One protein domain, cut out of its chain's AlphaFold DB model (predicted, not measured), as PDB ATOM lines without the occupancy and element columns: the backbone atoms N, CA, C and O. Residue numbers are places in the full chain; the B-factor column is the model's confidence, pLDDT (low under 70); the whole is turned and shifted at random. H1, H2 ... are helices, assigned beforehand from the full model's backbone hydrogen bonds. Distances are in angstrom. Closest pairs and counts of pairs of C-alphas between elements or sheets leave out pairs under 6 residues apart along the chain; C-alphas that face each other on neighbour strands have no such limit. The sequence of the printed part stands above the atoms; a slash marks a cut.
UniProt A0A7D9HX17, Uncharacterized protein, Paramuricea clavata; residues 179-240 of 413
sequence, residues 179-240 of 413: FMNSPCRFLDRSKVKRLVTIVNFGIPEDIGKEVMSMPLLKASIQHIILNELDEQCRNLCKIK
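This is residues 179 to 240 of the 413 residues of an uncharacterized protein of Paramuricea clavata (UniProt A0A7D9HX17). After residues 179 to 188, two short helices, H1 and H2, fold into a hairpin; the long helix H3 then turns off at a corner, and residues 225 to 240 stick out as an arm. The printed part has 62 residues with three named helices and no named strand, all helix. It is only just loose, close to extended, with a radius of gyration of the C-alphas of 15.6 A, and flat, spanning 50 by 28 by 14 A.

H1, residues 189 to 201, and H2, residues 204 to 213, form a helical hairpin, opposite ways at a shallow tilt of 11 degrees. H1 touches H2 with residues 195 to 199 alone; the closest C-alphas, of Ile 198 and Ile 207, are 6.0 A apart. H3, residues 215 to 236, and H2 only just touch, only at the corner, with 3 pairs of C-alphas within 8 A, from residues 217 to 218 of H3 alone; the closest, of Met 212 and Lys 218, are 4.8 A apart. Their tilt of 69 degrees, opposite ways, is steep, only just short of about perpendicular. H1 and H3 are apart. In H1, H2 and H3 every O i to N i+4 pair is within hydrogen-bond range.

H1 begins at C-alpha 189 (199.461, 130.694, 149.309). H3, 31.9 A long, ends at C-alpha 236 (169.202, 101.047, 145.932).

The C-alphas farthest apart, of Ser 190 and Lys 240, are 51.3 A apart. The printed part has no cut, and both links are tight. Residues 179 to 186 have pLDDT under 70.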
ATOM      1  N   PHE A 179     192.360 111.515 141.110       62.94
ATOM      2  CA  PHE A 179     191.744 111.815 142.406       62.94
ATOM      3  C   PHE A 179     192.519 111.228 143.592       62.94
ATOM      4  O   PHE A 179     192.374 111.702 144.718       62.94
ATOM      5  N   MET A 180     193.356 110.216 143.353       54.62
ATOM      6  CA  MET A 180     194.049 109.480 144.403       54.62
ATOM      7  C   MET A 180     195.401 110.135 144.717       54.62
ATOM      8  O   MET A 180     196.324 110.114 143.908       54.62
ATOM      9  N   ASN A 181     195.530 110.660 145.937       57.16
ATOM     10  CA  ASN A 181     196.808 110.920 146.615       57.16
ATOM     11  C   ASN A 181     197.704 112.041 146.057       57.16
ATOM     12  O   ASN A 181     198.925 111.948 146.160       57.16
ATOM     13  N   SER A 182     197.140 113.138 145.542       57.00
ATOM     14  CA  SER A 182     197.940 114.358 145.334       57.00
ATOM     15  C   SER A 182     198.089 115.119 146.661       57.00
ATOM     16  O   SER A 182     197.093 115.637 147.165       57.00
ATOM     17  N   PRO A 183     199.287 115.201 147.272       59.66
ATOM     18  CA  PRO A 183     199.463 115.930 148.523       59.66
ATOM     19  C   PRO A 183     199.161 117.424 148.331       59.66
ATOM     20  O   PRO A 183     199.643 118.044 147.385       59.66
ATOM     21  N   CYS A 184     198.445 118.039 149.281       59.84
ATOM     22  CA  CYS A 184     198.083 119.470 149.282       59.84
ATOM     23  C   CYS A 184     199.278 120.448 149.323       59.84
ATOM     24  O   CYS A 184     199.082 121.658 149.416       59.84
ATOM     25  N   ARG A 185     200.523 119.956 149.244       56.78
ATOM     26  CA  ARG A 185     201.761 120.752 149.322       56.78
ATOM     27  C   ARG A 185     201.934 121.758 148.171       56.78
ATOM     28  O   ARG A 185     202.859 122.558 148.225       56.78
ATOM     29  N   PHE A 186     201.050 121.748 147.174       64.25
ATOM     30  CA  PHE A 186     201.114 122.594 145.977       64.25
ATOM     31  C   PHE A 186     200.020 123.673 145.901       64.25
ATOM     32  O   PHE A 186     199.821 124.266 144.842       64.25
ATOM     33  N   LEU A 187     199.281 123.937 146.986       75.50
ATOM     34  CA  LEU A 187     198.301 125.028 146.985       75.50
ATOM     35  C   LEU A 187     199.011 126.387 147.067       75.50
ATOM     36  O   LEU A 187     199.791 126.652 147.982       75.50
ATOM     37  N   ASP A 188     198.710 127.257 146.108       83.00
ATOM     38  CA  ASP A 188     199.211 128.629 146.063       83.00
ATOM     39  C   ASP A 188     198.749 129.419 147.301       83.00
ATOM     40  O   ASP A 188     197.551 129.583 147.548       83.00
ATOM     41  N   ARG A 189     199.713 129.940 148.072       85.19
ATOM     42  CA  ARG A 189     199.461 130.694 149.309       85.19
ATOM     43  C   ARG A 189     198.593 131.933 149.086       85.19
ATOM     44  O   ARG A 189     197.850 132.304 149.991       85.19
ATOM     45  N   SER A 190     198.685 132.578 147.922       87.75
ATOM     46  CA  SER A 190     197.881 133.765 147.607       87.75
ATOM     47  C   SER A 190     196.393 133.410 147.497       87.75
ATOM     48  O   SER A 190     195.552 134.039 148.143       87.75
ATOM     49  N   LYS A 191     196.083 132.320 146.786       87.81
ATOM     50  CA  LYS A 191     194.730 131.766 146.652       87.81
ATOM     51  C   LYS A 191     194.181 131.268 147.984       87.81
ATOM     52  O   LYS A 191     193.026 131.522 148.297       87.81
ATOM     53  N   VAL A 192     195.018 130.641 148.815       88.75
ATOM     54  CA  VAL A 192     194.613 130.210 150.164       88.75
ATOM     55  C   VAL A 192     194.217 131.406 151.037       88.75
ATOM     56  O   VAL A 192     193.174 131.361 151.680       88.75
ATOM     57  N   LYS A 193     194.988 132.504 151.035       91.25
ATOM     58  CA  LYS A 193     194.624 133.724 151.786       91.25
ATOM     59  C   LYS A 193     193.303 134.329 151.308       91.25
ATOM     60  O   LYS A 193     192.482 134.745 152.127       91.25
ATOM     61  N   ARG A 194     193.091 134.364 149.989       90.69
ATOM     62  CA  ARG A 194     191.844 134.851 149.392       90.69
ATOM     63  C   ARG A 194     190.658 133.978 149.795       90.69
ATOM     64  O   ARG A 194     189.656 134.514 150.254       90.69
ATOM     65  N   LEU A 195     190.813 132.657 149.729       91.88
ATOM     66  CA  LEU A 195     189.797 131.710 150.178       91.88
ATOM     67  C   LEU A 195     189.456 131.901 151.662       91.88
ATOM     68  O   LEU A 195     188.283 131.988 151.992       91.88
ATOM     69  N   VAL A 196     190.450 132.039 152.547       93.31
ATOM     70  CA  VAL A 196     190.216 132.303 153.983       93.31
ATOM     71  C   VAL A 196     189.421 133.594 154.192       93.31
ATOM     72  O   VAL A 196     188.509 133.635 155.010       93.31
ATOM     73  N   THR A 197     189.725 134.641 153.422       93.88
ATOM     74  CA  THR A 197     188.991 135.913 153.495       93.88
ATOM     75  C   THR A 197     187.532 135.737 153.062       93.88
ATOM     76  O   THR A 197     186.629 136.183 153.763       93.88
ATOM     77  N   ILE A 198     187.287 135.039 151.947       94.12
ATOM     78  CA  ILE A 198     185.930 134.775 151.438       94.12
ATOM     79  C   ILE A 198     185.150 133.852 152.384       94.12
ATOM     80  O   ILE A 198     183.962 134.054 152.576       94.12
ATOM     81  N   VAL A 199     185.792 132.871 153.020       94.50
ATOM     82  CA  VAL A 199     185.129 131.994 154.001       94.50
ATOM     83  C   VAL A 199     184.690 132.769 155.244       94.50
ATOM     84  O   VAL A 199     183.622 132.494 155.780       94.50
ATOM     85  N   ASN A 200     185.482 133.746 155.689       93.50
ATOM     86  CA  ASN A 200     185.159 134.530 156.882       93.50
ATOM     87  C   ASN A 200     184.089 135.606 156.639       93.50
ATOM     88  O   ASN A 200     183.373 135.957 157.573       93.50
ATOM     89  N   PHE A 201     184.001 136.155 155.422       93.25
ATOM     90  CA  PHE A 201     183.206 137.363 155.153       93.25
ATOM     91  C   PHE A 201     182.285 137.286 153.925       93.25
ATOM     92  O   PHE A 201     181.496 138.200 153.702       93.25
ATOM     93  N   GLY A 202     182.407 136.253 153.095       91.44
ATOM     94  CA  GLY A 202     181.675 136.102 151.838       91.44
ATOM     95  C   GLY A 202     180.404 135.262 151.957       91.44
ATOM     96  O   GLY A 202     180.054 134.754 153.021       91.44
ATOM     97  N   ILE A 203     179.715 135.098 150.827       94.12
ATOM     98  CA  ILE A 203     178.526 134.241 150.702       94.12
ATOM     99  C   ILE A 203     178.894 132.846 150.160       94.12
ATOM    100  O   ILE A 203     179.932 132.694 149.507       94.12
ATOM    101  N   PRO A 204     178.050 131.813 150.364       94.12
ATOM    102  CA  PRO A 204     178.345 130.441 149.934       94.12
ATOM    103  C   PRO A 204     178.708 130.292 148.450       94.12
ATOM    104  O   PRO A 204     179.559 129.475 148.100       94.12
ATOM    105  N   GLU A 205     178.099 131.097 147.576       94.25
ATOM    106  CA  GLU A 205     178.389 131.081 146.140       94.25
ATOM    107  C   GLU A 205     179.837 131.497 145.839       94.25
ATOM    108  O   GLU A 205     180.512 130.852 145.034       94.25
ATOM    109  N   ASP A 206     180.345 132.528 146.516       93.69
ATOM    110  CA  ASP A 206     181.710 133.020 146.323       93.69
ATOM    111  C   ASP A 206     182.744 132.034 146.865       93.69
ATOM    112  O   ASP A 206     183.778 131.808 146.230       93.69
ATOM    113  N   ILE A 207     182.435 131.380 147.992       93.88
ATOM    114  CA  ILE A 207     183.242 130.270 148.516       93.88
ATOM    115  C   ILE A 207     183.317 129.163 147.459       93.88
ATOM    116  O   ILE A 207     184.408 128.718 147.104       93.88
ATOM    117  N   GLY A 208     182.168 128.754 146.912       92.25
ATOM    118  CA  GLY A 208     182.090 127.731 145.872       92.25
ATOM    119  C   GLY A 208     182.899 128.092 144.626       92.25
ATOM    120  O   GLY A 208     183.683 127.271 144.146       92.25
ATOM    121  N   LYS A 209     182.773 129.328 144.126       93.38
ATOM    122  CA  LYS A 209     183.542 129.828 142.972       93.38
ATOM    123  C   LYS A 209     185.044 129.773 143.227       93.38
ATOM    124  O   LYS A 209     185.784 129.273 142.377       93.38
ATOM    125  N   GLU A 210     185.495 130.239 144.390       93.25
ATOM    126  CA  GLU A 210     186.921 130.258 144.711       93.25
ATOM    127  C   GLU A 210     187.482 128.841 144.828       93.25
ATOM    128  O   GLU A 210     188.496 128.515 144.210       93.25
ATOM    129  N   VAL A 211     186.776 127.964 145.539       91.50
ATOM    130  CA  VAL A 211     187.147 126.558 145.705       91.50
ATOM    131  C   VAL A 211     187.212 125.833 144.356       91.50
ATOM    132  O   VAL A 211     188.185 125.128 144.074       91.50
ATOM    133  N   MET A 212     186.226 126.046 143.482       91.94
ATOM    134  CA  MET A 212     186.176 125.427 142.154       91.94
ATOM    135  C   MET A 212     187.207 126.007 141.173       91.94
ATOM    136  O   MET A 212     187.518 125.361 140.169       91.94
ATOM    137  N   SER A 213     187.781 127.180 141.461       90.88
ATOM    138  CA  SER A 213     188.886 127.762 140.684       90.88
ATOM    139  C   SER A 213     190.238 127.079 140.945       90.88
ATOM    140  O   SER A 213     191.174 127.215 140.153       90.88
ATOM    141  N   MET A 214     190.358 126.335 142.050       89.56
ATOM    142  CA  MET A 214     191.583 125.648 142.456       89.56
ATOM    143  C   MET A 214     191.542 124.183 141.987       89.56
ATOM    144  O   MET A 214     190.782 123.395 142.547       89.56
ATOM    145  N   PRO A 215     192.368 123.759 141.003       86.44
ATOM    146  CA  PRO A 215     192.233 122.439 140.373       86.44
ATOM    147  C   PRO A 215     192.312 121.256 141.343       86.44
ATOM    148  O   PRO A 215     191.548 120.304 141.204       86.44
ATOM    149  N   LEU A 216     193.201 121.331 142.339       83.88
ATOM    150  CA  LEU A 216     193.357 120.284 143.350       83.88
ATOM    151  C   LEU A 216     192.116 120.172 144.247       83.88
ATOM    152  O   LEU A 216     191.597 119.075 144.420       83.88
ATOM    153  N   LEU A 217     191.596 121.298 144.754       86.19
ATOM    154  CA  LEU A 217     190.384 121.301 145.585       86.19
ATOM    155  C   LEU A 217     189.157 120.861 144.786       86.19
ATOM    156  O   LEU A 217     188.393 120.021 145.254       86.19
ATOM    157  N   LYS A 218     189.007 121.369 143.556       88.44
ATOM    158  CA  LYS A 218     187.957 120.946 142.625       88.44
ATOM    159  C   LYS A 218     187.971 119.430 142.430       88.44
ATOM    160  O   LYS A 218     186.919 118.805 142.531       88.44
ATOM    161  N   ALA A 219     189.138 118.837 142.178       84.81
ATOM    162  CA  ALA A 219     189.264 117.393 141.992       84.81
ATOM    163  C   ALA A 219     188.889 116.611 143.263       84.81
ATOM    164  O   ALA A 219     188.132 115.645 143.186       84.81
ATOM    165  N   SER A 220     189.356 117.048 144.438       85.06
ATOM    166  CA  SER A 220     189.002 116.417 145.716       85.06
ATOM    167  C   SER A 220     187.500 116.484 146.006       85.06
ATOM    168  O   SER A 220     186.905 115.486 146.403       85.06
ATOM    169  N   ILE A 221     186.862 117.627 145.758       89.00
ATOM    170  CA  ILE A 221     185.419 117.804 145.970       89.00
ATOM    171  C   ILE A 221     184.614 116.967 144.984       89.00
ATOM    172  O   ILE A 221     183.670 116.292 145.386       89.00
ATOM    173  N   GLN A 222     185.012 116.945 143.710       88.69
ATOM    174  CA  GLN A 222     184.407 116.056 142.719       88.69
ATOM    175  C   GLN A 222     184.471 114.596 143.173       88.69
ATOM    176  O   GLN A 222     183.488 113.876 143.037       88.69
ATOM    177  N   HIS A 223     185.592 114.161 143.751       87.25
ATOM    178  CA  HIS A 223     185.713 112.803 144.266       87.25
ATOM    179  C   HIS A 223     184.749 112.519 145.430       87.25
ATOM    180  O   HIS A 223     184.089 111.482 145.420       87.25
ATOM    181  N   ILE A 224     184.618 113.444 146.388       90.06
ATOM    182  CA  ILE A 224     183.667 113.324 147.507       90.06
ATOM    183  C   ILE A 224     182.231 113.201 146.985       90.06
ATOM    184  O   ILE A 224     181.519 112.274 147.361       90.06
ATOM    185  N   ILE A 225     181.839 114.079 146.059       91.44
ATOM    186  CA  ILE A 225     180.510 114.067 145.435       91.44
ATOM    187  C   ILE A 225     180.240 112.735 144.722       91.44
ATOM    188  O   ILE A 225     179.160 112.161 144.842       91.44
ATOM    189  N   LEU A 226     181.221 112.222 143.973       91.25
ATOM    190  CA  LEU A 226     181.080 110.951 143.267       91.25
ATOM    191  C   LEU A 226     180.971 109.757 144.228       91.25
ATOM    192  O   LEU A 226     180.251 108.811 143.914       91.25
ATOM    193  N   ASN A 227     181.665 109.786 145.371       90.62
ATOM    194  CA  ASN A 227     181.565 108.739 146.393       90.62
ATOM    195  C   ASN A 227     180.180 108.729 147.045       90.62
ATOM    196  O   ASN A 227     179.585 107.661 147.174       90.62
ATOM    197  N   GLU A 228     179.651 109.907 147.381       92.31
ATOM    198  CA  GLU A 228     178.299 110.069 147.924       92.31
ATOM    199  C   GLU A 228     177.246 109.527 146.945       92.31
ATOM    200  O   GLU A 228     176.415 108.687 147.296       92.31
ATOM    201  N   LEU A 229     177.333 109.917 145.669       93.25
ATOM    202  CA  LEU A 229     176.433 109.418 144.627       93.25
ATOM    203  C   LEU A 229     176.516 107.889 144.469       93.25
ATOM    204  O   LEU A 229     175.501 107.212 144.285       93.25
ATOM    205  N   ASP A 230     177.724 107.328 144.513       92.69
ATOM    206  CA  ASP A 230     177.945 105.887 144.413       92.69
ATOM    207  C   ASP A 230     177.352 105.122 145.601       92.69
ATOM    208  O   ASP A 230     176.759 104.057 145.410       92.69
ATOM    209  N   GLU A 231     177.465 105.670 146.811       91.25
ATOM    210  CA  GLU A 231     176.854 105.118 148.018       91.25
ATOM    211  C   GLU A 231     175.323 105.125 147.938       91.25
ATOM    212  O   GLU A 231     174.695 104.077 148.130       91.25
ATOM    213  N   GLN A 232     174.724 106.253 147.548       90.62
ATOM    214  CA  GLN A 232     173.282 106.364 147.311       90.62
ATOM    215  C   GLN A 232     172.805 105.327 146.275       90.62
ATOM    216  O   GLN A 232     171.858 104.575 146.523       90.62
ATOM    217  N   CYS A 233     173.525 105.180 145.156       92.31
ATOM    218  CA  CYS A 233     173.226 104.159 144.146       92.31
ATOM    219  C   CYS A 233     173.370 102.726 144.689       92.31
ATOM    220  O   CYS A 233     172.545 101.863 144.385       92.31
ATOM    221  N   ARG A 234     174.406 102.434 145.489       90.62
ATOM    222  CA  ARG A 234     174.605 101.106 146.101       90.62
ATOM    223  C   ARG A 234     173.495 100.761 147.091       90.62
ATOM    224  O   ARG A 234     173.131  99.589 147.200       90.62
ATOM    225  N   ASN A 235     172.942 101.752 147.782       88.81
ATOM    226  CA  ASN A 235     171.831 101.554 148.707       88.81
ATOM    227  C   ASN A 235     170.553 101.093 147.995       88.81
ATOM    228  O   ASN A 235     169.856 100.227 148.525       88.81
ATOM    229  N   LEU A 236     170.303 101.552 146.764       90.00
ATOM    230  CA  LEU A 236     169.202 101.047 145.932       90.00
ATOM    231  C   LEU A 236     169.378  99.599 145.476       90.00
ATOM    232  O   LEU A 236     168.397  98.920 145.171       90.00
ATOM    233  N   CYS A 237     170.615  99.101 145.451       89.94
ATOM    234  CA  CYS A 237     170.916  97.740 145.021       89.94
ATOM    235  C   CYS A 237     170.662  96.668 146.099       89.94
ATOM    236  O   CYS A 237     171.102  95.523 145.971       89.94
ATOM    237  N   LYS A 238     169.971  97.021 147.187       86.56
ATOM    238  CA  LYS A 238     169.672  96.126 148.310       86.56
ATOM    239  C   LYS A 238     168.252  95.560 148.174       86.56
ATOM    240  O   LYS A 238     167.302  96.281 147.896       86.56
ATOM    241  N   ILE A 239     168.109  94.244 148.374       77.31
ATOM    242  CA  ILE A 239     166.811  93.536 148.280       77.31
ATOM    243  C   ILE A 239     165.960  93.746 149.544       77.31
ATOM    244  O   ILE A 239     164.736  93.794 149.472       77.31
ATOM    245  N   LYS A 240     166.597  93.812 150.717       71.00
ATOM    246  CA  LYS A 240     165.904  93.907 152.008       71.00
ATOM    247  C   LYS A 240     165.628  95.368 152.353       71.00
ATOM    248  O   LYS A 240     166.458  96.222 152.047       71.00
TER     249      LYS A 240